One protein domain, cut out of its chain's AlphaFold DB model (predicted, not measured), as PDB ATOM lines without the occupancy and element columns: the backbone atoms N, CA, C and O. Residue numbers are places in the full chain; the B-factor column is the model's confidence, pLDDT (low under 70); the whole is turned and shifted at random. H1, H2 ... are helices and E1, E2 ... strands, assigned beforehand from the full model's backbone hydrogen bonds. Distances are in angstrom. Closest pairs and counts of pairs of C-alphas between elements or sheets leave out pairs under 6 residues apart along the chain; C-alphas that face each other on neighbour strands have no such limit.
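AT A GLANCE: This is residues 2 to 58 of the 257 residues of an uncharacterized protein of Coprococcus eutactus (UniProt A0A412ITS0). A tiny hairpin of two strands, E1 and E2, sits with the loop of residues 2 to 15 at one end, and the longer helix H2 runs from near the hairpin toward the other end. The printed 57 residues hold E1, E2, H1 and H2 in that order, with an antiparallel sheet E1 - E2. The class is mixed, helices and strands, with 25 residues in named elements, under half; the whole is compact, radius of gyration of the C-alphas 10.5 A, spans 31 by 22 by 17 A.

IN THESE COORDINATES: E1, residues 16 to 18, begins at C-alpha 16 (-11.595, 19.394, -20.456). E2 is residues 21 to 23 and H1 residues 25 to 28. H2, residues 42 to 56, is 20.8 A long and ends at C-alpha 56 (-7.940, 3.460, -34.837).

HOW THE PARTS SIT: In the hairpin E1 and E2, N 18 and O 21 are within hydrogen-bond range, 2.9 A. H1 and H2 are close but not clearly touching; their closest C-alphas, Cys 27 and Ile 49, are 6.9 A apart. E2 and H2 are only just apart, closest 8.5 A. In H2 every O i to N i+4 pair is within hydrogen-bond range; H1 is too short for one.

THE WHOLE: The C-alphas of Lys 2 and Val 58, the two farthest apart, are 31.0 A apart. The printed part has no cut; the H1 to H2 link is long, 13 residues. No printed residue is under 70 in pLDDT.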
ATOM      1  N   LYS A   2     -13.416  28.380 -26.473       89.69
ATOM      2  CA  LYS A   2     -12.231  27.624 -26.022       89.69
ATOM      3  C   LYS A   2     -11.699  26.845 -27.214       89.69
ATOM      4  O   LYS A   2     -12.427  26.017 -27.734       89.69
ATOM      5  N   GLU A   3     -10.471  27.084 -27.639       94.81
ATOM      6  CA  GLU A   3      -9.881  26.329 -28.744       94.81
ATOM      7  C   GLU A   3      -9.318  24.985 -28.253       94.81
ATOM      8  O   GLU A   3      -8.747  24.890 -27.162       94.81
ATOM      9  N   CYS A   4      -9.501  23.925 -29.043       95.88
ATOM     10  CA  CYS A   4      -8.908  22.622 -28.777       95.88
ATOM     11  C   CYS A   4      -7.422  22.624 -29.149       95.88
ATOM     12  O   CYS A   4      -7.078  22.803 -30.316       95.88
ATOM     13  N   VAL A   5      -6.544  22.308 -28.195       94.56
ATOM     14  CA  VAL A   5      -5.088  22.300 -28.425       94.56
ATOM     15  C   VAL A   5      -4.659  21.323 -29.523       94.56
ATOM     16  O   VAL A   5      -3.675  21.601 -30.204       94.56
ATOM     17  N   ALA A   6      -5.419  20.240 -29.738       94.44
ATOM     18  CA  ALA A   6      -5.088  19.170 -30.679       94.44
ATOM     19  C   ALA A   6      -5.661  19.336 -32.090       94.44
ATOM     20  O   ALA A   6      -4.984  19.005 -33.054       94.44
ATOM     21  N   CYS A   7      -6.902  19.809 -32.243       94.69
ATOM     22  CA  CYS A   7      -7.522  19.948 -33.570       94.69
ATOM     23  C   CYS A   7      -7.729  21.394 -34.023       94.69
ATOM     24  O   CYS A   7      -8.205  21.597 -35.137       94.69
ATOM     25  N   LYS A   8      -7.415  22.383 -33.171       94.88
ATOM     26  CA  LYS A   8      -7.594  23.823 -33.437       94.88
ATOM     27  C   LYS A   8      -9.038  24.240 -33.773       94.88
ATOM     28  O   LYS A   8      -9.289  25.323 -34.280       94.88
ATOM     29  N   GLN A   9     -10.008  23.370 -33.488       94.75
ATOM     30  CA  GLN A   9     -11.441  23.659 -33.599       94.75
ATOM     31  C   GLN A   9     -11.998  24.138 -32.254       94.75
ATOM     32  O   GLN A   9     -11.342  23.981 -31.217       94.75
ATOM     33  N   ASP A  10     -13.234  24.648 -32.244       94.44
ATOM     34  CA  ASP A  10     -13.953  24.919 -30.995       94.44
ATOM     35  C   ASP A  10     -14.013  23.647 -30.133       94.44
ATOM     36  O   ASP A  10     -14.464  22.578 -30.554       94.44
ATOM     37  N   ALA A  11     -13.517  23.751 -28.903       92.44
ATOM     38  CA  ALA A  11     -13.472  22.648 -27.961       92.44
ATOM     39  C   ALA A  11     -14.868  22.278 -27.438       92.44
ATOM     40  O   ALA A  11     -15.066  21.156 -26.952       92.44
ATOM     41  N   GLY A  12     -15.826  23.204 -27.552       92.81
ATOM     42  CA  GLY A  12     -17.215  23.018 -27.165       92.81
ATOM     43  C   GLY A  12     -17.437  22.929 -25.651       92.81
ATOM     44  O   GLY A  12     -16.529  23.061 -24.827       92.81
ATOM     45  N   LEU A  13     -18.688  22.678 -25.266       90.06
ATOM     46  CA  LEU A  13     -19.135  22.693 -23.864       90.06
ATOM     47  C   LEU A  13     -18.533  21.564 -23.008       90.06
ATOM     48  O   LEU A  13     -18.318  21.743 -21.813       90.06
ATOM     49  N   LEU A  14     -18.227  20.412 -23.614       91.06
ATOM     50  CA  LEU A  14     -17.673  19.229 -22.933       91.06
ATOM     51  C   LEU A  14     -16.133  19.179 -22.951       91.06
ATOM     52  O   LEU A  14     -15.537  18.115 -22.720       91.06
ATOM     53  N   ALA A  15     -15.491  20.309 -23.253       93.19
ATOM     54  CA  ALA A  15     -14.044  20.441 -23.225       93.19
ATOM     55  C   ALA A  15     -13.487  20.208 -21.814       93.19
ATOM     56  O   ALA A  15     -14.049  20.672 -20.816       93.19
ATOM     57  N   LYS A  16     -12.341  19.531 -21.718       93.44
ATOM     58  CA  LYS A  16     -11.595  19.394 -20.456       93.44
ATOM     59  C   LYS A  16     -10.340  20.252 -20.503       93.44
ATOM     60  O   LYS A  16      -9.712  20.358 -21.551       93.44
ATOM     61  N   LYS A  17     -10.001  20.864 -19.366       92.81
ATOM     62  CA  LYS A  17      -8.776  21.651 -19.196       92.81
ATOM     63  C   LYS A  17      -7.563  20.714 -19.163       92.81
ATOM     64  O   LYS A  17      -7.622  19.690 -18.481       92.81
ATOM     65  N   THR A  18      -6.509  21.080 -19.876       91.88
ATOM     66  CA  THR A  18      -5.178  20.458 -19.824       91.88
ATOM     67  C   THR A  18      -4.187  21.396 -19.129       91.88
ATOM     68  O   THR A  18      -4.586  22.484 -18.700       91.88
ATOM     69  N   TYR A  19      -2.914  21.003 -19.015       87.44
ATOM     70  CA  TYR A  19      -1.856  21.866 -18.474       87.44
ATOM     71  C   TYR A  19      -1.834  23.254 -19.151       87.44
ATOM     72  O   TYR A  19      -2.018  24.264 -18.472       87.44
ATOM     73  N   ASN A  20      -1.769  23.295 -20.490       86.88
ATOM     74  CA  ASN A  20      -1.677  24.530 -21.287       86.88
ATOM     75  C   ASN A  20      -2.860  24.751 -22.255       86.88
ATOM     76  O   ASN A  20      -2.679  25.253 -23.362       86.88
ATOM     77  N   GLY A  21      -4.091  24.387 -21.876       91.69
ATOM     78  CA  GLY A  21      -5.264  24.706 -22.701       91.69
ATOM     79  C   GLY A  21      -6.489  23.833 -22.459       91.69
ATOM     80  O   GLY A  21      -6.852  23.531 -21.319       91.69
ATOM     81  N   TYR A  22      -7.173  23.472 -23.547       94.31
ATOM     82  CA  TYR A  22      -8.386  22.657 -23.527       94.31
ATOM     83  C   TYR A  22      -8.362  21.584 -24.618       94.31
ATOM     84  O   TYR A  22      -7.875  21.814 -25.719       94.31
ATOM     85  N   LEU A  23      -8.951  20.420 -24.338       95.12
ATOM     86  CA  LEU A  23      -9.186  19.358 -25.319       95.12
ATOM     87  C   LEU A  23     -10.683  19.126 -25.531       95.12
ATOM     88  O   LEU A  23     -11.437  18.956 -24.563       95.12
ATOM     89  N   CYS A  24     -11.098  19.059 -26.798       95.62
ATOM     90  CA  CYS A  24     -12.465  18.720 -27.191       95.62
ATOM     91  C   CYS A  24     -12.789  17.246 -26.895       95.62
ATOM     92  O   CYS A  24     -11.895  16.408 -26.758       95.62
ATOM     93  N   LYS A  25     -14.081  16.898 -26.817       93.12
ATOM     94  CA  LYS A  25     -14.525  15.515 -26.543       93.12
ATOM     95  C   LYS A  25     -13.955  14.507 -27.553       93.12
ATOM     96  O   LYS A  25     -13.517  13.444 -27.132       93.12
ATOM     97  N   THR A  26     -13.924  14.860 -28.837       93.94
ATOM     98  CA  THR A  26     -13.440  13.983 -29.914       93.94
ATOM     99  C   THR A  26     -11.948  13.691 -29.802       93.94
ATOM    100  O   THR A  26     -11.543  12.555 -29.962       93.94
ATOM    101  N   CYS A  27     -11.105  14.678 -29.495       95.19
ATOM    102  CA  CYS A  27      -9.674  14.426 -29.307       95.19
ATOM    103  C   CYS A  27      -9.405  13.609 -28.039       95.19
ATOM    104  O   CYS A  27      -8.529  12.753 -28.043       95.19
ATOM    105  N   ARG A  28     -10.188  13.823 -26.973       93.81
ATOM    106  CA  ARG A  28     -10.050  13.052 -25.729       93.81
ATOM    107  C   ARG A  28     -10.383  11.576 -25.882       93.81
ATOM    108  O   ARG A  28      -9.856  10.795 -25.105       93.81
ATOM    109  N   SER A  29     -11.227  11.190 -26.840       94.44
ATOM    110  CA  SER A  29     -11.500   9.768 -27.057       94.44
ATOM    111  C   SER A  29     -10.270   9.016 -27.566       94.44
ATOM    112  O   SER A  29     -10.248   7.803 -27.472       94.44
ATOM    113  N   TYR A  30      -9.238   9.701 -28.066       96.19
ATOM    114  CA  TYR A  30      -7.966   9.100 -28.488       96.19
ATOM    115  C   TYR A  30      -6.890   9.126 -27.397       96.19
ATOM    116  O   TYR A  30      -5.729   8.851 -27.679       96.19
ATOM    117  N   LEU A  31      -7.243   9.480 -26.160       94.31
ATOM    118  CA  LEU A  31      -6.310   9.469 -25.038       94.31
ATOM    119  C   LEU A  31      -6.574   8.283 -24.106       94.31
ATOM    120  O   LEU A  31      -7.741   7.919 -23.936       94.31
ATOM    121  N   PRO A  32      -5.528   7.711 -23.481       91.62
ATOM    122  CA  PRO A  32      -5.682   6.645 -22.500       91.62
ATOM    123  C   PRO A  32      -6.672   7.021 -21.399       91.62
ATOM    124  O   PRO A  32      -6.653   8.147 -20.889       91.62
ATOM    125  N   MET A  33      -7.515   6.083 -20.975       87.12
ATOM    126  CA  MET A  33      -8.631   6.358 -20.062       87.12
ATOM    127  C   MET A  33      -8.189   6.894 -18.693       87.12
ATOM    128  O   MET A  33      -8.974   7.551 -18.005       87.12
ATOM    129  N   ARG A  34      -6.951   6.599 -18.277       85.94
ATOM    130  CA  ARG A  34      -6.382   6.978 -16.970       85.94
ATOM    131  C   ARG A  34      -5.364   8.117 -17.035       85.94
ATOM    132  O   ARG A  34      -4.661   8.346 -16.055       85.94
ATOM    133  N   ILE A  35      -5.270   8.828 -18.158       89.62
ATOM    134  CA  ILE A  35      -4.308   9.923 -18.292       89.62
ATOM    135  C   ILE A  35      -4.652  11.110 -17.379       89.62
ATOM    136  O   ILE A  35      -5.804  11.552 -17.315       89.62
ATOM    137  N   ASP A  36      -3.643  11.675 -16.712       90.00
ATOM    138  CA  ASP A  36      -3.794  12.948 -16.008       90.00
ATOM    139  C   ASP A  36      -3.562  14.123 -16.965       90.00
ATOM    140  O   ASP A  36      -2.442  14.561 -17.226       90.00
ATOM    141  N   LEU A  37      -4.667  14.664 -17.475       90.94
ATOM    142  CA  LEU A  37      -4.660  15.799 -18.398       90.94
ATOM    143  C   LEU A  37      -4.049  17.077 -17.807       90.94
ATOM    144  O   LEU A  37      -3.636  17.950 -18.571       90.94
ATOM    145  N   LYS A  38      -4.060  17.246 -16.479       88.12
ATOM    146  CA  LYS A  38      -3.643  18.504 -15.843       88.12
ATOM    147  C   LYS A  38      -2.132  18.608 -15.670       88.12
ATOM    148  O   LYS A  38      -1.638  19.727 -15.590       88.12
ATOM    149  N   SER A  39      -1.441  17.476 -15.593       87.12
ATOM    150  CA  SER A  39       0.010  17.402 -15.406       87.12
ATOM    151  C   SER A  39       0.759  16.957 -16.663       87.12
ATOM    152  O   SER A  39       1.962  17.175 -16.748       87.12
ATOM    153  N   CYS A  40       0.070  16.368 -17.648       87.00
ATOM    154  CA  CYS A  40       0.697  15.984 -18.909       87.00
ATOM    155  C   CYS A  40       1.058  17.195 -19.773       87.00
ATOM    156  O   CYS A  40       0.230  18.078 -20.024       87.00
ATOM    157  N   ASP A  41       2.284  17.158 -20.289       89.75
ATOM    158  CA  ASP A  41       2.758  18.069 -21.318       89.75
ATOM    159  C   ASP A  41       1.903  17.978 -22.599       89.75
ATOM    160  O   ASP A  41       1.349  16.928 -22.940       89.75
ATOM    161  N   THR A  42       1.772  19.106 -23.303       90.12
ATOM    162  CA  THR A  42       0.894  19.191 -24.476       90.12
ATOM    163  C   THR A  42       1.437  18.385 -25.648       90.12
ATOM    164  O   THR A  42       0.651  17.675 -26.271       90.12
ATOM    165  N   ASP A  43       2.742  18.413 -25.914       92.00
ATOM    166  CA  ASP A  43       3.329  17.685 -27.044       92.00
ATOM    167  C   ASP A  43       3.225  16.175 -26.826       92.00
ATOM    168  O   ASP A  43       2.876  15.425 -27.742       92.00
ATOM    169  N   TYR A  44       3.397  15.726 -25.580       91.38
ATOM    170  CA  TYR A  44       3.142  14.336 -25.208       91.38
ATOM    171  C   TYR A  44       1.689  13.910 -25.483       91.38
ATOM    172  O   TYR A  44       1.451  12.854 -26.076       91.38
ATOM    173  N   LEU A  45       0.701  14.736 -25.109       92.44
ATOM    174  CA  LEU A  45      -0.714  14.458 -25.389       92.44
ATOM    175  C   LEU A  45      -1.002  14.376 -26.892       92.44
ATOM    176  O   LEU A  45      -1.774  13.515 -27.317       92.44
ATOM    177  N   LEU A  46      -0.402  15.261 -27.692       93.88
ATOM    178  CA  LEU A  46      -0.556  15.244 -29.148       93.88
ATOM    179  C   LEU A  46       0.020  13.961 -29.748       93.88
ATOM    180  O   LEU A  46      -0.679  13.295 -30.514       93.88
ATOM    181  N   GLY A  47       1.219  13.558 -29.321       94.44
ATOM    182  CA  GLY A  47       1.839  12.307 -29.759       94.44
ATOM    183  C   GLY A  47       0.989  11.073 -29.438       94.44
ATOM    184  O   GLY A  47       0.843  10.182 -30.276       94.44
ATOM    185  N   LEU A  48       0.356  11.031 -28.258       93.62
ATOM    186  CA  LEU A  48      -0.584   9.957 -27.910       93.62
ATOM    187  C   LEU A  48      -1.814   9.940 -28.826       93.62
ATOM    188  O   LEU A  48      -2.200   8.877 -29.309       93.62
ATOM    189  N   ILE A  49      -2.411  11.105 -29.093       95.56
ATOM    190  CA  ILE A  49      -3.590  11.222 -29.965       95.56
ATOM    191  C   ILE A  49      -3.264  10.765 -31.388       95.56
ATOM    192  O   ILE A  49      -4.072  10.070 -32.003       95.56
ATOM    193  N   GLU A  50      -2.114  11.158 -31.931       95.31
ATOM    194  CA  GLU A  50      -1.686  10.760 -33.276       95.31
ATOM    195  C   GLU A  50      -1.460   9.251 -33.377       95.31
ATOM    196  O   GLU A  50      -2.010   8.607 -34.274       95.31
ATOM    197  N   ALA A  51      -0.743   8.667 -32.414       92.88
ATOM    198  CA  ALA A  51      -0.521   7.224 -32.361       92.88
ATOM    199  C   ALA A  51      -1.841   6.442 -32.247       92.88
ATOM    200  O   ALA A  51      -2.059   5.464 -32.967       92.88
ATOM    201  N   ALA A  52      -2.754   6.895 -31.385       94.88
ATOM    202  CA  ALA A  52      -4.068   6.286 -31.218       94.88
ATOM    203  C   ALA A  52      -4.934   6.412 -32.481       94.88
ATOM    204  O   ALA A  52      -5.605   5.455 -32.858       94.88
ATOM    205  N   LYS A  53      -4.899   7.555 -33.182       95.44
ATOM    206  CA  LYS A  53      -5.592   7.725 -34.471       95.44
ATOM    207  C   LYS A  53      -5.084   6.745 -35.525       95.44
ATOM    208  O   LYS A  53      -5.908   6.142 -36.204       95.44
ATOM    209  N   ALA A  54      -3.768   6.560 -35.629       94.75
ATOM    210  CA  ALA A  54      -3.172   5.616 -36.575       94.75
ATOM    211  C   ALA A  54      -3.590   4.162 -36.290       94.75
ATOM    212  O   ALA A  54      -3.893   3.408 -37.210       94.75
ATOM    213  N   LYS A  55      -3.679   3.767 -35.012       94.81
ATOM    214  CA  LYS A  55      -4.234   2.455 -34.635       94.81
ATOM    215  C   LYS A  55      -5.737   2.371 -34.938       94.81
ATOM    216  O   LYS A  55      -6.210   1.386 -35.495       94.81
ATOM    217  N   ALA A  56      -6.493   3.423 -34.637       94.62
ATOM    218  CA  ALA A  56      -7.940   3.460 -34.837       94.62
ATOM    219  C   ALA A  56      -8.384   3.433 -36.308       94.62
ATOM    220  O   ALA A  56      -9.529   3.084 -36.572       94.62
ATOM    221  N   THR A  57      -7.530   3.813 -37.264       94.00
ATOM    222  CA  THR A  57      -7.862   3.716 -38.698       94.00
ATOM    223  C   THR A  57      -7.892   2.284 -39.219       94.00
ATOM    224  O   THR A  57      -8.531   2.035 -40.235       94.00
ATOM    225  N   VAL A  58      -7.196   1.365 -38.549       94.62
ATOM    226  CA  VAL A  58      -7.123  -0.053 -38.937       94.62
ATOM    227  C   VAL A  58      -7.911  -0.963 -37.998       94.62
ATOM    228  O   VAL A  58      -8.320  -2.044 -38.406       94.62
TER     229      VAL A  58